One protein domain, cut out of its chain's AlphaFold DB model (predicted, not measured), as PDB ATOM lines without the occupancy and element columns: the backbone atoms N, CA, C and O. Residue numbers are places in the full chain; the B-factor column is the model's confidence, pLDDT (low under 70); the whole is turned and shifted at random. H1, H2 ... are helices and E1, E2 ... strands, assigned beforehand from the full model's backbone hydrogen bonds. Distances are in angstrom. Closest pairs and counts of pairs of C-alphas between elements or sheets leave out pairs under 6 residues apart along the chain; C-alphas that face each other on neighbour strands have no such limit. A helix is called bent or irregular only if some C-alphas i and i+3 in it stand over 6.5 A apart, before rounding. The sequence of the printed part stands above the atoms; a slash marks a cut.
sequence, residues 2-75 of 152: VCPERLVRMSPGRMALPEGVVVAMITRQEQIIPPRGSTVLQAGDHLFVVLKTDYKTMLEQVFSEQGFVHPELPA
ATOM      1  N   VAL A   2      36.010  49.061  14.785       44.78
ATOM      2  CA  VAL A   2      36.371  48.860  16.197       44.78
ATOM      3  C   VAL A   2      37.670  48.052  16.215       44.78
ATOM      4  O   VAL A   2      37.723  47.060  15.494       44.78
ATOM      5  N   CYS A   3      38.701  48.449  16.967       44.75
ATOM      6  CA  CYS A   3      39.950  47.679  17.054       44.75
ATOM      7  C   CYS A   3      39.879  46.705  18.246       44.75
ATOM      8  O   CYS A   3      40.146  47.112  19.379       44.75
ATOM      9  N   PRO A   4      39.522  45.418  18.036       50.56
ATOM     10  CA  PRO A   4      39.292  44.462  19.126       50.56
ATOM     11  C   PRO A   4      40.561  44.131  19.926       50.56
ATOM     12  O   PRO A   4      40.468  43.635  21.045       50.56
ATOM     13  N   GLU A   5      41.747  44.430  19.388       49.34
ATOM     14  CA  GLU A   5      43.034  44.110  20.015       49.34
ATOM     15  C   GLU A   5      43.343  44.966  21.259       49.34
ATOM     16  O   GLU A   5      44.083  44.523  22.136       49.34
ATOM     17  N   ARG A   6      42.735  46.157  21.403       58.09
ATOM     18  CA  ARG A   6      42.998  47.066  22.542       58.09
ATOM     19  C   ARG A   6      42.297  46.675  23.840       58.09
ATOM     20  O   ARG A   6      42.753  47.059  24.912       58.09
ATOM     21  N   LEU A   7      41.214  45.908  23.756       57.34
ATOM     22  CA  LEU A   7      40.509  45.400  24.935       57.34
ATOM     23  C   LEU A   7      41.071  44.078  25.436       57.34
ATOM     24  O   LEU A   7      40.660  43.594  26.490       57.34
ATOM     25  N   VAL A   8      42.022  43.496  24.709       56.56
ATOM     26  CA  VAL A   8      42.674  42.255  25.102       56.56
ATOM     27  C   VAL A   8      43.374  42.499  26.435       56.56
ATOM     28  O   VAL A   8      44.318  43.279  26.500       56.56
ATOM     29  N   ARG A   9      42.911  41.815  27.493       58.53
ATOM     30  CA  ARG A   9      43.308  41.975  28.917       58.53
ATOM     31  C   ARG A   9      42.497  42.972  29.756       58.53
ATOM     32  O   ARG A   9      42.685  42.985  30.973       58.53
ATOM     33  N   MET A  10      41.571  43.738  29.180       66.44
ATOM     34  CA  MET A  10      40.594  44.514  29.958       66.44
ATOM     35  C   MET A  10      39.410  43.641  30.368       66.44
ATOM     36  O   MET A  10      39.114  42.629  29.736       66.44
ATOM     37  N   SER A  11      38.709  44.042  31.424       64.62
ATOM     38  CA  SER A  11      37.422  43.455  31.786       64.62
ATOM     39  C   SER A  11      36.302  44.483  31.663       64.62
ATOM     40  O   SER A  11      36.572  45.673  31.803       64.62
ATOM     41  N   PRO A  12      35.032  44.088  31.457       56.44
ATOM     42  CA  PRO A  12      33.912  45.029  31.434       56.44
ATOM     43  C   PRO A  12      33.784  45.913  32.673       56.44
ATOM     44  O   PRO A  12      33.259  47.013  32.570       56.44
ATOM     45  N   GLY A  13      34.280  45.459  33.828       58.00
ATOM     46  CA  GLY A  13      34.347  46.284  35.038       58.00
ATOM     47  C   GLY A  13      35.510  47.282  35.068       58.00
ATOM     48  O   GLY A  13      35.499  48.174  35.904       58.00
ATOM     49  N   ARG A  14      36.501  47.120  34.185       62.84
ATOM     50  CA  ARG A  14      37.667  48.002  34.010       62.84
ATOM     51  C   ARG A  14      37.608  48.830  32.733       62.84
ATOM     52  O   ARG A  14      38.403  49.729  32.542       62.84
ATOM     53  N   MET A  15      36.690  48.551  31.819       71.56
ATOM     54  CA  MET A  15      36.388  49.533  30.789       71.56
ATOM     55  C   MET A  15      35.692  50.694  31.494       71.56
ATOM     56  O   MET A  15      34.698  50.466  32.187       71.56
ATOM     57  N   ALA A  16      36.196  51.919  31.330       80.06
ATOM     58  CA  ALA A  16      35.558  53.140  31.823       80.06
ATOM     59  C   ALA A  16      34.283  53.439  31.014       80.06
ATOM     60  O   ALA A  16      34.136  54.492  30.394       80.06
ATOM     61  N   LEU A  17      33.374  52.463  30.949       86.25
ATOM     62  CA  LEU A  17      32.135  52.554  30.208       86.25
ATOM     63  C   LEU A  17      31.284  53.676  30.805       86.25
ATOM     64  O   LEU A  17      31.224  53.818  32.033       86.25
ATOM     65  N   PRO A  18      30.584  54.436  29.953       87.50
ATOM     66  CA  PRO A  18      29.611  55.402  30.425       87.50
ATOM     67  C   PRO A  18      28.566  54.728  31.312       87.50
ATOM     68  O   PRO A  18      28.202  53.569  31.103       87.50
ATOM     69  N   GLU A  19      28.037  55.472  32.278       84.06
ATOM     70  CA  GLU A  19      27.040  54.976  33.236       84.06
ATOM     71  C   GLU A  19      25.830  54.295  32.556       84.06
ATOM     72  O   GLU A  19      25.331  53.280  33.039       84.06
ATOM     73  N   GLY A  20      25.408  54.805  31.393       84.44
ATOM     74  CA  GLY A  20      24.283  54.290  30.607       84.44
ATOM     75  C   GLY A  20      24.603  53.139  29.647       84.44
ATOM     76  O   GLY A  20      23.777  52.848  28.781       84.44
ATOM     77  N   VAL A  21      25.781  52.518  29.757       88.94
ATOM     78  CA  VAL A  21      26.246  51.441  28.873       88.94
ATOM     79  C   VAL A  21      26.440  50.149  29.664       88.94
ATOM     80  O   VAL A  21      27.164  50.104  30.663       88.94
ATOM     81  N   VAL A  22      25.818  49.065  29.192       88.31
ATOM     82  CA  VAL A  22      25.907  47.736  29.813       88.31
ATOM     83  C   VAL A  22      26.263  46.691  28.763       88.31
ATOM     84  O   VAL A  22      25.575  46.545  27.756       88.31
ATOM     85  N   VAL A  23      27.316  45.914  29.019       89.56
ATOM     86  CA  VAL A  23      27.609  44.705  28.238       89.56
ATOM     87  C   VAL A  23      26.614  43.625  28.663       89.56
ATOM     88  O   VAL A  23      26.603  43.233  29.827       89.56
ATOM     89  N   ALA A  24      25.772  43.166  27.740       90.94
ATOM     90  CA  ALA A  24      24.748  42.153  27.993       90.94
ATOM     91  C   ALA A  24      25.298  40.731  27.830       90.94
ATOM     92  O   ALA A  24      25.026  39.858  28.653       90.94
ATOM     93  N   MET A  25      26.103  40.501  26.789       92.94
ATOM     94  CA  MET A  25      26.783  39.227  26.563       92.94
ATOM     95  C   MET A  25      28.062  39.400  25.755       92.94
ATOM     96  O   MET A  25      28.214  40.361  25.000       92.94
ATOM     97  N   ILE A  26      28.970  38.446  25.925       92.88
ATOM     98  CA  ILE A  26      30.182  38.308  25.126       92.88
ATOM     99  C   ILE A  26      30.067  36.977  24.390       92.88
ATOM    100  O   ILE A  26      29.734  35.967  25.008       92.88
ATOM    101  N   THR A  27      30.350  36.952  23.093       94.12
ATOM    102  CA  THR A  27      30.499  35.695  22.354       94.12
ATOM    103  C   THR A  27      31.943  35.527  21.925       94.12
ATOM    104  O   THR A  27      32.528  36.445  21.347       94.12
ATOM    105  N   ARG A  28      32.506  34.350  22.194       94.38
ATOM    106  CA  ARG A  28      33.858  33.966  21.791       94.38
ATOM    107  C   ARG A  28      33.759  32.682  20.997       94.38
ATOM    108  O   ARG A  28      33.379  31.652  21.555       94.38
ATOM    109  N   GLN A  29      34.096  32.750  19.712       90.19
ATOM    110  CA  GLN A  29      33.841  31.651  18.779       90.19
ATOM    111  C   GLN A  29      32.352  31.249  18.850       90.19
ATOM    112  O   GLN A  29      31.487  32.087  18.615       90.19
ATOM    113  N   GLU A  30      32.047  30.010  19.231       90.75
ATOM    114  CA  GLU A  30      30.682  29.472  19.326       90.75
ATOM    115  C   GLU A  30      30.123  29.489  20.765       90.75
ATOM    116  O   GLU A  30      29.053  28.939  21.029       90.75
ATOM    117  N   GLN A  31      30.830  30.107  21.720       93.62
ATOM    118  CA  GLN A  31      30.452  30.116  23.136       93.62
ATOM    119  C   GLN A  31      29.897  31.470  23.587       93.62
ATOM    120  O   GLN A  31      30.473  32.523  23.306       93.62
ATOM    121  N   ILE A  32      28.809  31.430  24.365       92.81
ATOM    122  CA  ILE A  32      28.243  32.596  25.055       92.81
ATOM    123  C   ILE A  32      28.855  32.687  26.456       92.81
ATOM    124  O   ILE A  32      28.752  31.756  27.256       92.81
ATOM    125  N   ILE A  33      29.463  33.830  26.763       92.69
ATOM    126  CA  ILE A  33      30.124  34.125  28.033       92.69
ATOM    127  C   ILE A  33      29.348  35.253  28.735       92.69
ATOM    128  O   ILE A  33      29.273  36.370  28.210       92.69
ATOM    129  N   PRO A  34      28.775  35.010  29.929       89.44
ATOM    130  CA  PRO A  34      28.116  36.062  30.692       89.44
ATOM    131  C   PRO A  34      29.155  37.080  31.197       89.44
ATOM    132  O   PRO A  34      30.160  36.678  31.795       89.44
ATOM    133  N   PRO A  35      28.933  38.391  31.003       87.62
ATOM    134  CA  PRO A  35      29.895  39.412  31.376       87.62
ATOM    135  C   PRO A  35      29.912  39.563  32.895       87.62
ATOM    136  O   PRO A  35      28.931  39.947  33.528       87.62
ATOM    137  N   ARG A  36      31.061  39.270  33.495       83.12
ATOM    138  CA  ARG A  36      31.368  39.603  34.890       83.12
ATOM    139  C   ARG A  36      32.345  40.768  34.911       83.12
ATOM    140  O   ARG A  36      33.145  40.919  33.989       83.12
ATOM    141  N   GLY A  37      32.371  41.527  36.005       71.62
ATOM    142  CA  GLY A  37      33.364  42.594  36.195       71.62
ATOM    143  C   GLY A  37      34.820  42.117  36.062       71.62
ATOM    144  O   GLY A  37      35.688  42.909  35.715       71.62
ATOM    145  N   SER A  38      35.079  40.819  36.261       77.06
ATOM    146  CA  SER A  38      36.379  40.154  36.101       77.06
ATOM    147  C   SER A  38      36.573  39.414  34.770       77.06
ATOM    148  O   SER A  38      37.631  38.831  34.557       77.06
ATOM    149  N   THR A  39      35.572  39.385  33.880       84.06
ATOM    150  CA  THR A  39      35.691  38.670  32.595       84.06
ATOM    151  C   THR A  39      36.697  39.382  31.717       84.06
ATOM    152  O   THR A  39      36.470  40.526  31.357       84.06
ATOM    153  N   VAL A  40      37.800  38.723  31.381       84.19
ATOM    154  CA  VAL A  40      38.842  39.317  30.545       84.19
ATOM    155  C   VAL A  40      38.481  39.153  29.072       84.19
ATOM    156  O   VAL A  40      38.283  38.026  28.599       84.19
ATOM    157  N   LEU A  41      38.417  40.279  28.365       85.06
ATOM    158  CA  LEU A  41      38.189  40.332  26.930       85.06
ATOM    159  C   LEU A  41      39.427  39.854  26.170       85.06
ATOM    160  O   LEU A  41      40.573  40.055  26.596       85.06
ATOM    161  N   GLN A  42      39.180  39.183  25.053       85.06
ATOM    162  CA  GLN A  42      40.180  38.575  24.183       85.06
ATOM    163  C   GLN A  42      39.930  38.963  22.726       85.06
ATOM    164  O   GLN A  42      38.832  39.369  22.347       85.06
ATOM    165  N   ALA A  43      40.969  38.835  21.899       83.75
ATOM    166  CA  ALA A  43      40.848  39.091  20.472       83.75
ATOM    167  C   ALA A  43      39.834  38.106  19.872       83.75
ATOM    168  O   ALA A  43      39.871  36.912  20.171       83.75
ATOM    169  N   GLY A  44      38.926  38.620  19.044       84.88
ATOM    170  CA  GLY A  44      37.813  37.842  18.496       84.88
ATOM    171  C   GLY A  44      36.580  37.754  19.403       84.88
ATOM    172  O   GLY A  44      35.612  37.101  19.020       84.88
ATOM    173  N   ASP A  45      36.573  38.410  20.570       90.44
ATOM    174  CA  ASP A  45      35.340  38.591  21.338       90.44
ATOM    175  C   ASP A  45      34.393  39.551  20.611       90.44
ATOM    176  O   ASP A  45      34.779  40.650  20.206       90.44
ATOM    177  N   HIS A  46      33.121  39.168  20.518       89.31
ATOM    178  CA  HIS A  46      32.050  40.063  20.089       89.31
ATOM    179  C   HIS A  46      31.207  40.457  21.296       89.31
ATOM    180  O   HIS A  46      30.678  39.605  22.014       89.31
ATOM    181  N   LEU A  47      31.090  41.761  21.529       90.00
ATOM    182  CA  LEU A  47      30.333  42.306  22.646       90.00
ATOM    183  C   LEU A  47      28.954  42.748  22.170       90.00
ATOM    184  O   LEU A  47      28.828  43.536  21.235       90.00
ATOM    185  N   PHE A  48      27.926  42.298  22.879       91.31
ATOM    186  CA  PHE A  48      26.571  42.811  22.740       91.31
ATOM    187  C   PHE A  48      26.329  43.813  23.857       91.31
ATOM    188  O   PHE A  48      26.406  43.471  25.039       91.31
ATOM    189  N   VAL A  49      26.056  45.056  23.479       90.19
ATOM    190  CA  VAL A  49      25.959  46.182  24.405       90.19
ATOM    191  C   VAL A  49      24.572  46.801  24.311       90.19
ATOM    192  O   VAL A  49      24.065  47.042  23.218       90.19
ATOM    193  N   VAL A  50      23.969  47.067  25.465       91.25
ATOM    194  CA  VAL A  50      22.736  47.843  25.592       91.25
ATOM    195  C   VAL A  50      23.117  49.240  26.062       91.25
ATOM    196  O   VAL A  50      23.824  49.395  27.060       91.25
ATOM    197  N   LEU A  51      22.662  50.253  25.333       92.00
ATOM    198  CA  LEU A  51      22.915  51.654  25.648       92.00
ATOM    199  C   LEU A  51      21.758  52.544  25.193       92.00
ATOM    200  O   LEU A  51      21.013  52.188  24.279       92.00
ATOM    201  N   LYS A  52      21.639  53.730  25.801       87.44
ATOM    202  CA  LYS A  52      20.839  54.822  25.221       87.44
ATOM    203  C   LYS A  52      21.605  55.441  24.053       87.44
ATOM    204  O   LYS A  52      22.828  55.527  24.122       87.44
ATOM    205  N   THR A  53      20.895  55.907  23.026       83.81
ATOM    206  CA  THR A  53      21.477  56.457  21.786       83.81
ATOM    207  C   THR A  53      22.570  57.496  22.041       83.81
ATOM    208  O   THR A  53      23.622  57.432  21.411       83.81
ATOM    209  N   ASP A  54      22.375  58.367  23.032       85.56
ATOM    210  CA  ASP A  54      23.301  59.450  23.390       85.56
ATOM    211  C   ASP A  54      24.691  58.955  23.841       85.56
ATOM    212  O   ASP A  54      25.658  59.713  23.826       85.56
ATOM    213  N   TYR A  55      24.827  57.675  24.214       89.50
ATOM    214  CA  TYR A  55      26.102  57.075  24.623       89.50
ATOM    215  C   TYR A  55      26.839  56.347  23.499       89.50
ATOM    216  O   TYR A  55      27.947  55.855  23.734       89.50
ATOM    217  N   LYS A  56      26.268  56.261  22.288       89.88
ATOM    218  CA  LYS A  56      26.894  55.554  21.157       89.88
ATOM    219  C   LYS A  56      28.290  56.101  20.876       89.88
ATOM    220  O   LYS A  56      29.240  55.336  20.758       89.88
ATOM    221  N   THR A  57      28.413  57.418  20.852       91.31
ATOM    222  CA  THR A  57      29.655  58.131  20.570       91.31
ATOM    223  C   THR A  57      30.735  57.849  21.612       91.31
ATOM    224  O   THR A  57      31.894  57.607  21.281       91.31
ATOM    225  N   MET A  58      30.349  57.816  22.891       90.75
ATOM    226  CA  MET A  58      31.265  57.459  23.973       90.75
ATOM    227  C   MET A  58      31.677  55.986  23.905       90.75
ATOM    228  O   MET A  58      32.830  55.667  24.174       90.75
ATOM    229  N   LEU A  59      30.762  55.086  23.527       90.56
ATOM    230  CA  LEU A  59      31.110  53.686  23.294       90.56
ATOM    231  C   LEU A  59      32.127  53.567  22.152       90.56
ATOM    232  O   LEU A  59      33.128  52.880  22.302       90.56
ATOM    233  N   GLU A  60      31.912  54.257  21.035       90.00
ATOM    234  CA  GLU A  60      32.854  54.252  19.911       90.00
ATOM    235  C   GLU A  60      34.237  54.773  20.320       90.00
ATOM    236  O   GLU A  60      35.242  54.185  19.922       90.00
ATOM    237  N   GLN A  61      34.291  55.801  21.172       90.56
ATOM    238  CA  GLN A  61      35.537  56.298  21.755       90.56
ATOM    239  C   GLN A  61      36.242  55.255  22.635       90.56
ATOM    240  O   GLN A  61      37.436  55.030  22.476       90.56
ATOM    241  N   VAL A  62      35.527  54.584  23.544       88.88
ATOM    242  CA  VAL A  62      36.129  53.578  24.445       88.88
ATOM    243  C   VAL A  62      36.836  52.466  23.661       88.88
ATOM    244  O   VAL A  62      37.840  51.927  24.126       88.88
ATOM    245  N   PHE A  63      36.331  52.134  22.471       85.38
ATOM    246  CA  PHE A  63      36.848  51.055  21.634       85.38
ATOM    247  C   PHE A  63      37.671  51.543  20.419       85.38
ATOM    248  O   PHE A  63      37.972  50.747  19.519       85.38
ATOM    249  N   SER A  64      38.017  52.833  20.348       85.06
ATOM    250  CA  SER A  64      38.809  53.402  19.248       85.06
ATOM    251  C   SER A  64      40.294  53.032  19.350       85.06
ATOM    252  O   SER A  64      40.677  52.239  20.201       85.06
ATOM    253  N   GLU A  65      41.166  53.602  18.512       79.06
ATOM    254  CA  GLU A  65      42.636  53.487  18.621       79.06
ATOM    255  C   GLU A  65      43.250  54.533  19.573       79.06
ATOM    256  O   GLU A  65      42.587  55.510  19.932       79.06
ATOM    257  N   GLN A  66      44.476  54.293  20.072       74.06
ATOM    258  CA  GLN A  66      45.135  55.225  21.003       74.06
ATOM    259  C   GLN A  66      45.351  56.567  20.303       74.06
ATOM    260  O   GLN A  66      45.750  56.598  19.144       74.06
ATOM    261  N   GLY A  67      45.084  57.674  21.000       77.69
ATOM    262  CA  GLY A  67      45.199  59.015  20.420       77.69
ATOM    263  C   GLY A  67      44.015  59.432  19.539       77.69
ATOM    264  O   GLY A  67      43.896  60.612  19.219       77.69
ATOM    265  N   PHE A  68      43.093  58.523  19.200       85.44
ATOM    266  CA  PHE A  68      41.834  58.906  18.562       85.44
ATOM    267  C   PHE A  68      40.905  59.573  19.577       85.44
ATOM    268  O   PHE A  68      40.703  59.049  20.673       85.44
ATOM    269  N   VAL A  69      40.323  60.707  19.189       87.12
ATOM    270  CA  VAL A  69      39.282  61.414  19.937       87.12
ATOM    271  C   VAL A  69      38.094  61.581  19.002       87.12
ATOM    272  O   VAL A  69      38.209  62.224  17.957       87.12
ATOM    273  N   HIS A  70      36.960  60.980  19.349       89.50
ATOM    274  CA  HIS A  70      35.763  61.068  18.530       89.50
ATOM    275  C   HIS A  70      35.268  62.531  18.493       89.50
ATOM    276  O   HIS A  70      35.087  63.135  19.551       89.50
ATOM    277  N   PRO A  71      35.024  63.117  17.304       87.06
ATOM    278  CA  PRO A  71      34.755  64.555  17.151       87.06
ATOM    279  C   PRO A  71      33.472  65.018  17.850       87.06
ATOM    280  O   PRO A  71      33.375  66.158  18.287       87.06
ATOM    281  N   GLU A  72      32.494  64.123  17.970       89.19
ATOM    282  CA  GLU A  72      31.209  64.378  18.632       89.19
ATOM    283  C   GLU A  72      31.181  63.915  20.102       89.19
ATOM    284  O   GLU A  72      30.108  63.675  20.659       89.19
ATOM    285  N   LEU A  73      32.343  63.726  20.743       88.38
ATOM    286  CA  LEU A  73      32.364  63.428  22.176       88.38
ATOM    287  C   LEU A  73      31.713  64.560  22.974       88.38
ATOM    288  O   LEU A  73      31.999  65.733  22.725       88.38
ATOM    289  N   PRO A  74      30.875  64.231  23.971       89.81
ATOM    290  CA  PRO A  74      30.321  65.249  24.843       89.81
ATOM    291  C   PRO A  74      31.438  65.907  25.658       89.81
ATOM    292  O   PRO A  74      32.403  65.260  26.050       89.81
ATOM    293  N   ALA A  75      31.286  67.191  25.977       90.06
ATOM    294  CA  ALA A  75      32.259  67.904  26.807       90.06
ATOM    295  C   ALA A  75      32.321  67.383  28.258       90.06
ATOM    296  O   ALA A  75      33.285  67.650  28.970       90.06
TER     297      ALA A  75
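This is residues 2 to 75 of the 152 residues of the protein "RCK C-terminal domain-containing protein" of Alishewanella sp. 32-51-5 (UniProt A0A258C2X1). A small, narrow antiparallel sheet has a two-strand ribbon, E1 beside E3, with short strand E2 by one end of it and helix H2 at the other end; the tiny helix H1 only grazes the sheet near the start of E3, and long loops make much of the rest. The printed part has 74 residues, in the order H1, E1, E2, E3, H2; the sheet's order is E2, E1, E3. The class is mixed, helices and strands, with under half of the residues in named elements. The whole is compact, with a radius of gyration of the C-alphas of 12.2 A, yet elongated, spanning 37 by 24 by 19 A.

H1, residues 4 to 7, is only just on the sheet, with 5 pairs of C-alphas within 10 A; its closest C-alpha to E3, residues 45 to 51, is that of Pro 4, 7.4 A from that of Asp 45. E1, residues 21 to 28, bends by 54 degrees at residue 24. E1 and E2, residues 31 to 33, form an antiparallel hairpin, with N 33 and O 26 within hydrogen-bond range at 2.8 A. E1 and E3 are antiparallel at 158 degrees, with N 24 and O 48 within hydrogen-bond range at 2.8 A. H2, residues 53 to 62, only grazes the sheet with residues 53 to 59; its closest C-alphas with E1 are those of Val 21 and Tyr 55, 7.1 A apart. H2 has 4 of 6 O i to N i+4 pairs within hydrogen-bond range, and H1 is too short for such a pair. H1 and H2 are apart.

H1 begins at C-alpha 4, (39.292, 44.462, 19.126). E1 measures 20.3 A, E3 18.5 A and H2 15.2 A. H2 is irregular, with C-alphas 54 and 57 7.1 A apart, and ends at C-alpha 62, (36.129, 53.578, 24.445).

The two C-alphas farthest apart, those of Glu 30 and Ala 75, are 39.2 A apart. The printed part has no cut. The links H1 to E1 and E2 to E3 are long. Residues 2 to 14 have pLDDT under 70.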